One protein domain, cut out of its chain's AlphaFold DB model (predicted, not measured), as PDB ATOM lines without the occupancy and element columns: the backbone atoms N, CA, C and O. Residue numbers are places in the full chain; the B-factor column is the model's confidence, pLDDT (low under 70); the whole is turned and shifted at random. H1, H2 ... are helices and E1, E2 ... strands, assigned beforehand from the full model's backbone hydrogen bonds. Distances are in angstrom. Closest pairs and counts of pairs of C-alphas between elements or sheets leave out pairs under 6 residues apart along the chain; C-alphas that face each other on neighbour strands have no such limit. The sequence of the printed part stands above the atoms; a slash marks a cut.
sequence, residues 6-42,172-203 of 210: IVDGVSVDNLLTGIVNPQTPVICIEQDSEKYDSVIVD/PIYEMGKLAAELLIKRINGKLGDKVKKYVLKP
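AT A GLANCE: This is residues 6 to 42 and 172 to 203 of the 210 residues of the protein "LacI family transcriptional regulator" of Fervidobacterium nodosum (UniProt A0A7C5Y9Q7). A twisted sheet of four parallel strands, in order E1 E2 E3 E4, has one long helix, H2, packed along one face: two layers, helix over sheet. The small H1 lies off the sheet, and residues 17 to 22 stick out. The 69 printed residues, mixed in class, run E1 H1 E2 E3 H2 E4; they are compact, radius of gyration of the C-alphas 11.5 A, spans 34 by 25 by 18 A.

HOW THE PARTS SIT: E1, residues 6 to 8, H1, residues 12 to 15, and E2, residues 26 to 29, form a strand-helix-strand unit, parallel neighbours with a helix between, its crossover right-handed. Within hydrogen-bond range are N 7 and O 27, 2.9 A. E3, residues 37 to 41, is parallel to E2, with N 28 and O 37 at 2.8 A, and to E4, residues 198 to 201, with N 40 and O 199 at 2.9 A. H2, residues 173 to 188, is on the sheet over E2 and E3, height 8.0 A; C-alphas 27 and 180, its closest to E2, are 6.2 A apart. Every O i to N i+4 pair in H2 is within range; H1 is too short for one.

IN THESE COORDINATES: E1 begins at C-alpha 6 (34.998, -8.442, -38.567). E3 is 13.7 A long and H2 22.5 A, first to last C-alpha. E4 ends at C-alpha 201 (26.566, 3.657, -47.206).

THE WHOLE: C-alphas 18 and 203, the farthest apart, are 34.8 A apart. Residues 43 to 171 are cut out, a gap of 10.4 A between C-alphas 42 and 172. Of the links printed whole, none is long. No printed residue is under 70 in pLDDT.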
ATOM      1  N   ILE A   6      35.435  -9.817 -38.309       94.81
ATOM      2  CA  ILE A   6      34.998  -8.442 -38.567       94.81
ATOM      3  C   ILE A   6      35.862  -7.542 -37.693       94.81
ATOM      4  O   ILE A   6      36.001  -7.811 -36.499       94.81
ATOM      5  N   VAL A   7      36.456  -6.514 -38.289       91.50
ATOM      6  CA  VAL A   7      37.227  -5.498 -37.569       91.50
ATOM      7  C   VAL A   7      36.563  -4.149 -37.759       91.50
ATOM      8  O   VAL A   7      36.158  -3.822 -38.870       91.50
ATOM      9  N   ASP A   8      36.455  -3.385 -36.681       88.62
ATOM     10  CA  ASP A   8      35.774  -2.098 -36.645       88.62
ATOM     11  C   ASP A   8      36.724  -1.006 -36.139       88.62
ATOM     12  O   ASP A   8      37.483  -1.237 -35.193       88.62
ATOM     13  N   GLY A   9      36.707   0.156 -36.794       76.69
ATOM     14  CA  GLY A   9      37.362   1.380 -36.327       76.69
ATOM     15  C   GLY A   9      38.899   1.398 -36.305       76.69
ATOM     16  O   GLY A   9      39.471   2.315 -35.715       76.69
ATOM     17  N   VAL A  10      39.591   0.418 -36.905       78.12
ATOM     18  CA  VAL A  10      41.069   0.372 -36.929       78.12
ATOM     19  C   VAL A  10      41.653  -0.056 -38.272       78.12
ATOM     20  O   VAL A  10      41.118  -0.920 -38.969       78.12
ATOM     21  N   SER A  11      42.815   0.516 -38.612       79.12
ATOM     22  CA  SER A  11      43.537   0.177 -39.838       79.12
ATOM     23  C   SER A  11      44.127  -1.221 -39.707       79.12
ATOM     24  O   SER A  11      45.015  -1.468 -38.887       79.12
ATOM     25  N   VAL A  12      43.638  -2.152 -40.521       81.19
ATOM     26  CA  VAL A  12      44.020  -3.566 -40.419       81.19
ATOM     27  C   VAL A  12      45.176  -3.977 -41.317       81.19
ATOM     28  O   VAL A  12      45.783  -5.022 -41.067       81.19
ATOM     29  N   ASP A  13      45.511  -3.172 -42.329       79.56
ATOM     30  CA  ASP A  13      46.435  -3.569 -43.397       79.56
ATOM     31  C   ASP A  13      47.810  -3.972 -42.852       79.56
ATOM     32  O   ASP A  13      48.421  -4.922 -43.351       79.56
ATOM     33  N   ASN A  14      48.255  -3.321 -41.776       75.25
ATOM     34  CA  ASN A  14      49.496  -3.661 -41.079       75.25
ATOM     35  C   ASN A  14      49.261  -4.392 -39.750       75.25
ATOM     36  O   ASN A  14      50.109  -5.185 -39.349       75.25
ATOM     37  N   LEU A  15      48.111  -4.187 -39.098       79.00
ATOM     38  CA  LEU A  15      47.819  -4.752 -37.779       79.00
ATOM     39  C   LEU A  15      47.657  -6.277 -37.809       79.00
ATOM     40  O   LEU A  15      48.154  -6.964 -36.925       79.00
ATOM     41  N   LEU A  16      46.970  -6.820 -38.817       81.44
ATOM     42  CA  LEU A  16      46.649  -8.254 -38.853       81.44
ATOM     43  C   LEU A  16      47.783  -9.118 -39.422       81.44
ATOM     44  O   LEU A  16      47.740 -10.350 -39.318       81.44
ATOM     45  N   THR A  17      48.807  -8.488 -40.003       78.00
ATOM     46  CA  THR A  17      49.942  -9.179 -40.622       78.00
ATOM     47  C   THR A  17      50.692 -10.000 -39.569       78.00
ATOM     48  O   THR A  17      51.225  -9.462 -38.606       78.00
ATOM     49  N   GLY A  18      50.730 -11.325 -39.744       78.38
ATOM     50  CA  GLY A  18      51.397 -12.248 -38.816       78.38
ATOM     51  C   GLY A  18      50.585 -12.629 -37.570       78.38
ATOM     52  O   GLY A  18      51.015 -13.513 -36.834       78.38
ATOM     53  N   ILE A  19      49.412 -12.022 -37.356       83.50
ATOM     54  CA  ILE A  19      48.492 -12.366 -36.256       83.50
ATOM     55  C   ILE A  19      47.401 -13.323 -36.746       83.50
ATOM     56  O   ILE A  19      47.058 -14.295 -36.074       83.50
ATOM     57  N   VAL A  20      46.857 -13.052 -37.933       83.56
ATOM     58  CA  VAL A  20      45.747 -13.808 -38.519       83.56
ATOM     59  C   VAL A  20      46.266 -14.710 -39.638       83.56
ATOM     60  O   VAL A  20      47.158 -14.326 -40.395       83.56
ATOM     61  N   ASN A  21      45.709 -15.920 -39.764       85.38
ATOM     62  CA  ASN A  21      46.005 -16.788 -40.904       85.38
ATOM     63  C   ASN A  21      45.622 -16.049 -42.208       85.38
ATOM     64  O   ASN A  21      44.461 -15.650 -42.310       85.38
ATOM     65  N   PRO A  22      46.526 -15.910 -43.202       83.06
ATOM     66  CA  PRO A  22      46.264 -15.173 -44.444       83.06
ATOM     67  C   PRO A  22      45.029 -15.628 -45.236       83.06
ATOM     68  O   PRO A  22      44.520 -14.868 -46.049       83.06
ATOM     69  N   GLN A  23      44.560 -16.860 -45.017       84.31
ATOM     70  CA  GLN A  23      43.355 -17.408 -45.649       84.31
ATOM     71  C   GLN A  23      42.059 -17.086 -44.893       84.31
ATOM     72  O   GLN A  23      40.980 -17.404 -45.380       84.31
ATOM     73  N   THR A  24      42.141 -16.491 -43.700       91.06
ATOM     74  CA  THR A  24      40.960 -16.120 -42.907       91.06
ATOM     75  C   THR A  24      40.298 -14.906 -43.553       91.06
ATOM     76  O   THR A  24      40.944 -13.861 -43.653       91.06
ATOM     77  N   PRO A  25      39.023 -14.991 -43.963       93.44
ATOM     78  CA  PRO A  25      38.273 -13.831 -44.409       93.44
ATOM     79  C   PRO A  25      38.202 -12.742 -43.340       93.44
ATOM     80  O   PRO A  25      37.892 -13.016 -42.179       93.44
ATOM     81  N   VAL A  26      38.428 -11.503 -43.762       94.38
ATOM     82  CA  VAL A  26      38.296 -10.308 -42.928       94.38
ATOM     83  C   VAL A  26      37.379  -9.325 -43.643       94.38
ATOM     84  O   VAL A  26      37.499  -9.149 -44.857       94.38
ATOM     85  N   ILE A  27      36.474  -8.702 -42.892       95.81
ATOM     86  CA  ILE A  27      35.681  -7.551 -43.333       95.81
ATOM     87  C   ILE A  27      35.977  -6.378 -42.397       95.81
ATOM     88  O   ILE A  27      35.954  -6.548 -41.177       95.81
ATOM     89  N   CYS A  28      36.239  -5.204 -42.962       94.19
ATOM     90  CA  CYS A  28      36.478  -3.973 -42.213       94.19
ATOM     91  C   CYS A  28      35.195  -3.144 -42.129       94.19
ATOM     92  O   CYS A  28      34.440  -3.070 -43.099       94.19
ATOM     93  N   ILE A  29      34.965  -2.501 -40.991       93.62
ATOM     94  CA  ILE A  29      33.901  -1.523 -40.770       93.62
ATOM     95  C   ILE A  29      34.550  -0.184 -40.393       93.62
ATOM     96  O   ILE A  29      35.614  -0.165 -39.775       93.62
ATOM     97  N   GLU A  30      33.950   0.920 -40.850       87.38
ATOM     98  CA  GLU A  30      34.397   2.321 -40.680       87.38
ATOM     99  C   GLU A  30      35.719   2.699 -41.359       87.38
ATOM    100  O   GLU A  30      35.931   3.873 -41.665       87.38
ATOM    101  N   GLN A  31      36.574   1.726 -41.668       85.31
ATOM    102  CA  GLN A  31      37.868   1.954 -42.291       85.31
ATOM    103  C   GLN A  31      38.022   1.190 -43.603       85.31
ATOM    104  O   GLN A  31      37.652   0.021 -43.729       85.31
ATOM    105  N   ASP A  32      38.582   1.881 -44.593       89.31
ATOM    106  CA  ASP A  32      38.922   1.283 -45.875       89.31
ATOM    107  C   ASP A  32      40.189   0.423 -45.776       89.31
ATOM    108  O   ASP A  32      41.040   0.647 -44.913       89.31
ATOM    109  N   SER A  33      40.312  -0.556 -46.669       88.38
ATOM    110  CA  SER A  33      41.442  -1.482 -46.711       88.38
ATOM    111  C   SER A  33      41.770  -1.845 -48.151       88.38
ATOM    112  O   SER A  33      40.884  -2.115 -48.963       88.38
ATOM    113  N   GLU A  34      43.062  -1.912 -48.462       89.19
ATOM    114  CA  GLU A  34      43.513  -2.416 -49.763       89.19
ATOM    115  C   GLU A  34      43.489  -3.953 -49.825       89.19
ATOM    116  O   GLU A  34      43.526  -4.542 -50.908       89.19
ATOM    117  N   LYS A  35      43.429  -4.619 -48.663       89.19
ATOM    118  CA  LYS A  35      43.562  -6.076 -48.515       89.19
ATOM    119  C   LYS A  35      42.242  -6.795 -48.251       89.19
ATOM    120  O   LYS A  35      42.149  -7.991 -48.527       89.19
ATOM    121  N   TYR A  36      41.238  -6.099 -47.729       92.50
ATOM    122  CA  TYR A  36      40.005  -6.701 -47.230       92.50
ATOM    123  C   TYR A  36      38.779  -5.897 -47.650       92.50
ATOM    124  O   TYR A  36      38.852  -4.680 -47.787       92.50
ATOM    125  N   ASP A  37      37.639  -6.569 -47.847       95.19
ATOM    126  CA  ASP A  37      36.394  -5.850 -48.132       95.19
ATOM    127  C   ASP A  37      36.070  -4.895 -46.975       95.19
ATOM    128  O   ASP A  37      36.227  -5.256 -45.805       95.19
ATOM    129  N   SER A  38      35.582  -3.700 -47.299       95.75
ATOM    130  CA  SER A  38      35.278  -2.649 -46.328       95.75
ATOM    131  C   SER A  38      33.826  -2.184 -46.452       95.75
ATOM    132  O   SER A  38      33.281  -2.071 -47.551       95.75
ATOM    133  N   VAL A  39      33.178  -1.928 -45.317       97.00
ATOM    134  CA  VAL A  39      31.842  -1.336 -45.221       97.00
ATOM    135  C   VAL A  39      31.964  -0.031 -44.446       97.00
ATOM    136  O   VAL A  39      32.189  -0.034 -43.239       97.00
ATOM    137  N   ILE A  40      31.828   1.094 -45.140       95.56
ATOM    138  CA  ILE A  40      32.042   2.424 -44.565       95.56
ATOM    139  C   ILE A  40      30.828   3.330 -44.766       95.56
ATOM    140  O   ILE A  40      29.960   3.060 -45.600       95.56
ATOM    141  N   VAL A  41      30.803   4.439 -44.032       96.56
ATOM    142  CA  VAL A  41      29.864   5.545 -44.250       96.56
ATOM    143  C   VAL A  41      30.535   6.638 -45.068       96.56
ATOM    144  O   VAL A  41      31.727   6.897 -44.926       96.56
ATOM    145  N   ASP A  42      29.758   7.300 -45.918       97.44
ATOM    146  CA  ASP A  42      30.162   8.538 -46.580       97.44
ATOM    147  C   ASP A  42      30.181   9.707 -45.571       97.44
ATOM    148  O   ASP A  42      29.223  10.477 -45.459       97.44
ATOM    149  N   PRO A 172      23.957   4.518 -40.730       96.56
ATOM    150  CA  PRO A 172      23.170   3.295 -40.892       96.56
ATOM    151  C   PRO A 172      23.895   2.080 -40.273       96.56
ATOM    152  O   PRO A 172      24.211   1.103 -40.951       96.56
ATOM    153  N   ILE A 173      24.209   2.155 -38.972       93.94
ATOM    154  CA  ILE A 173      25.089   1.198 -38.272       93.94
ATOM    155  C   ILE A 173      24.563  -0.244 -38.308       93.94
ATOM    156  O   ILE A 173      25.339  -1.198 -38.401       93.94
ATOM    157  N   TYR A 174      23.240  -0.425 -38.281       94.69
ATOM    158  CA  TYR A 174      22.624  -1.748 -38.354       94.69
ATOM    159  C   TYR A 174      22.812  -2.363 -39.745       94.69
ATOM    160  O   TYR A 174      23.205  -3.523 -39.877       94.69
ATOM    161  N   GLU A 175      22.576  -1.574 -40.792       97.31
ATOM    162  CA  GLU A 175      22.765  -1.967 -42.182       97.31
ATOM    163  C   GLU A 175      24.236  -2.265 -42.479       97.31
ATOM    164  O   GLU A 175      24.522  -3.232 -43.188       97.31
ATOM    165  N   MET A 176      25.164  -1.495 -41.902       96.94
ATOM    166  CA  MET A 176      26.603  -1.749 -42.003       96.94
ATOM    167  C   MET A 176      26.970  -3.109 -41.412       96.94
ATOM    168  O   MET A 176      27.569  -3.937 -42.099       96.94
ATOM    169  N   GLY A 177      26.559  -3.377 -40.168       96.94
ATOM    170  CA  GLY A 177      26.829  -4.652 -39.501       96.94
ATOM    171  C   GLY A 177      26.194  -5.840 -40.229       96.94
ATOM    172  O   GLY A 177      26.837  -6.875 -40.422       96.94
ATOM    173  N   LYS A 178      24.955  -5.680 -40.710       98.12
ATOM    174  CA  LYS A 178      24.269  -6.691 -41.523       98.12
ATOM    175  C   LYS A 178      25.038  -6.985 -42.811       98.12
ATOM    176  O   LYS A 178      25.296  -8.151 -43.108       98.12
ATOM    177  N   LEU A 179      25.418  -5.951 -43.561       98.06
ATOM    178  CA  LEU A 179      26.171  -6.110 -44.802       98.06
ATOM    179  C   LEU A 179      27.527  -6.773 -44.541       98.06
ATOM    180  O   LEU A 179      27.892  -7.704 -45.256       98.06
ATOM    181  N   ALA A 180      28.243  -6.359 -43.494       97.75
ATOM    182  CA  ALA A 180      29.525  -6.946 -43.127       97.75
ATOM    183  C   ALA A 180      29.404  -8.446 -42.806       97.75
ATOM    184  O   ALA A 180      30.169  -9.255 -43.333       97.75
ATOM    185  N   ALA A 181      28.397  -8.844 -42.022       97.88
ATOM    186  CA  ALA A 181      28.130 -10.250 -41.724       97.88
ATOM    187  C   ALA A 181      27.775 -11.056 -42.988       97.88
ATOM    188  O   ALA A 181      28.297 -12.155 -43.198       97.88
ATOM    189  N   GLU A 182      26.930 -10.511 -43.868       97.81
ATOM    190  CA  GLU A 182      26.583 -11.151 -45.141       97.81
ATOM    191  C   GLU A 182      27.806 -11.341 -46.050       97.81
ATOM    192  O   GLU A 182      27.949 -12.392 -46.685       97.81
ATOM    193  N   LEU A 183      28.690 -10.342 -46.125       97.12
ATOM    194  CA  LEU A 183      29.931 -10.414 -46.895       97.12
ATOM    195  C   LEU A 183      30.883 -11.460 -46.319       97.12
ATOM    196  O   LEU A 183      31.396 -12.286 -47.078       97.12
ATOM    197  N   LEU A 184      31.050 -11.492 -44.995       97.25
ATOM    198  CA  LEU A 184      31.900 -12.471 -44.328       97.25
ATOM    199  C   LEU A 184      31.423 -13.899 -44.613       97.25
ATOM    200  O   LEU A 184      32.202 -14.738 -45.058       97.25
ATOM    201  N   ILE A 185      30.123 -14.166 -44.449       97.44
ATOM    202  CA  ILE A 185      29.534 -15.481 -44.734       97.44
ATOM    203  C   ILE A 185      29.746 -15.866 -46.205       97.44
ATOM    204  O   ILE A 185      30.032 -17.026 -46.512       97.44
ATOM    205  N   LYS A 186      29.619 -14.920 -47.144       96.38
ATOM    206  CA  LYS A 186      29.876 -15.195 -48.565       96.38
ATOM    207  C   LYS A 186      31.356 -15.494 -48.836       96.38
ATOM    208  O   LYS A 186      31.617 -16.403 -49.623       96.38
ATOM    209  N   ARG A 187      32.302 -14.799 -48.189       94.75
ATOM    210  CA  ARG A 187      33.746 -15.092 -48.280       94.75
ATOM    211  C   ARG A 187      34.074 -16.481 -47.734       94.75
ATOM    212  O   ARG A 187      34.704 -17.257 -48.441       94.75
ATOM    213  N   ILE A 188      33.578 -16.818 -46.540       95.12
ATOM    214  CA  ILE A 188      33.778 -18.132 -45.895       95.12
ATOM    215  C   ILE A 188      33.315 -19.270 -46.810       95.12
ATOM    216  O   ILE A 188      33.989 -20.284 -46.951       95.12
ATOM    217  N   ASN A 189      32.178 -19.088 -47.483       95.19
ATOM    218  CA  ASN A 189      31.612 -20.097 -48.377       95.19
ATOM    219  C   ASN A 189      32.197 -20.082 -49.805       95.19
ATOM    220  O   ASN A 189      31.641 -20.745 -50.681       95.19
ATOM    221  N   GLY A 190      33.242 -19.293 -50.085       92.62
ATOM    222  CA  GLY A 190      33.841 -19.190 -51.424       92.62
ATOM    223  C   GLY A 190      32.902 -18.609 -52.490       92.62
ATOM    224  O   GLY A 190      33.052 -18.887 -53.676       92.62
ATOM    225  N   LYS A 191      31.895 -17.824 -52.083       91.19
ATOM    226  CA  LYS A 191      30.876 -17.239 -52.978       91.19
ATOM    227  C   LYS A 191      31.262 -15.862 -53.528       91.19
ATOM    228  O   LYS A 191      30.484 -15.263 -54.269       91.19
ATOM    229  N   LEU A 192      32.428 -15.340 -53.153       85.88
ATOM    230  CA  LEU A 192      32.991 -14.084 -53.655       85.88
ATOM    231  C   LEU A 192      34.359 -14.366 -54.274       85.88
ATOM    232  O   LEU A 192      35.120 -15.160 -53.734       85.88
ATOM    233  N   GLY A 193      34.658 -13.718 -55.402       83.88
ATOM    234  CA  GLY A 193      35.984 -13.792 -56.027       83.88
ATOM    235  C   GLY A 193      37.024 -12.948 -55.288       83.88
ATOM    236  O   GLY A 193      36.680 -12.152 -54.420       83.88
ATOM    237  N   ASP A 194      38.290 -13.053 -55.681       83.50
ATOM    238  CA  ASP A 194      39.434 -12.524 -54.915       83.50
ATOM    239  C   ASP A 194      39.528 -10.993 -54.836       83.50
ATOM    240  O   ASP A 194      40.291 -10.452 -54.041       83.50
ATOM    241  N   LYS A 195      38.749 -10.265 -55.642       89.69
ATOM    242  CA  LYS A 195      38.770  -8.798 -55.629       89.69
ATOM    243  C   LYS A 195      38.182  -8.254 -54.332       89.69
ATOM    244  O   LYS A 195      37.036  -8.564 -54.004       89.69
ATOM    245  N   VAL A 196      38.949  -7.396 -53.673       92.00
ATOM    246  CA  VAL A 196      38.512  -6.556 -52.558       92.00
ATOM    247  C   VAL A 196      37.530  -5.496 -53.059       92.00
ATOM    248  O   VAL A 196      37.672  -4.973 -54.168       92.00
ATOM    249  N   LYS A 197      36.501  -5.209 -52.263       94.94
ATOM    250  CA  LYS A 197      35.462  -4.225 -52.555       94.94
ATOM    251  C   LYS A 197      35.202  -3.320 -51.360       94.94
ATOM    252  O   LYS A 197      35.036  -3.789 -50.239       94.94
ATOM    253  N   LYS A 198      35.033  -2.038 -51.669       95.81
ATOM    254  CA  LYS A 198      34.556  -1.005 -50.758       95.81
ATOM    255  C   LYS A 198      33.061  -0.778 -50.955       95.81
ATOM    256  O   LYS A 198      32.619  -0.476 -52.066       95.81
ATOM    257  N   TYR A 199      32.294  -0.910 -49.885       97.06
ATOM    258  CA  TYR A 199      30.865  -0.629 -49.835       97.06
ATOM    259  C   TYR A 199      30.654   0.652 -49.032       97.06
ATOM    260  O   TYR A 199      31.020   0.714 -47.863       97.06
ATOM    261  N   VAL A 200      30.073   1.673 -49.663       97.56
ATOM    262  CA  VAL A 200      29.851   2.986 -49.043       97.56
ATOM    263  C   VAL A 200      28.357   3.192 -48.835       97.56
ATOM    264  O   VAL A 200      27.586   3.175 -49.798       97.56
ATOM    265  N   LEU A 201      27.943   3.363 -47.582       98.00
ATOM    266  CA  LEU A 201      26.566   3.657 -47.206       98.00
ATOM    267  C   LEU A 201      26.399   5.158 -46.965       98.00
ATOM    268  O   LEU A 201      27.320   5.844 -46.522       98.00
ATOM    269  N   LYS A 202      25.203   5.669 -47.259       97.75
ATOM    270  CA  LYS A 202      24.882   7.081 -47.060       97.75
ATOM    271  C   LYS A 202      24.246   7.297 -45.687       97.75
ATOM    272  O   LYS A 202      23.292   6.583 -45.376       97.75
ATOM    273  N   PRO A 203      24.735   8.261 -44.896       98.31
ATOM    274  CA  PRO A 203      24.038   8.715 -43.706       98.31
ATOM    275  C   PRO A 203      22.831   9.594 -44.070       98.31
ATOM    276  O   PRO A 203      22.685  10.045 -45.210       98.31
TER     277      PRO A 203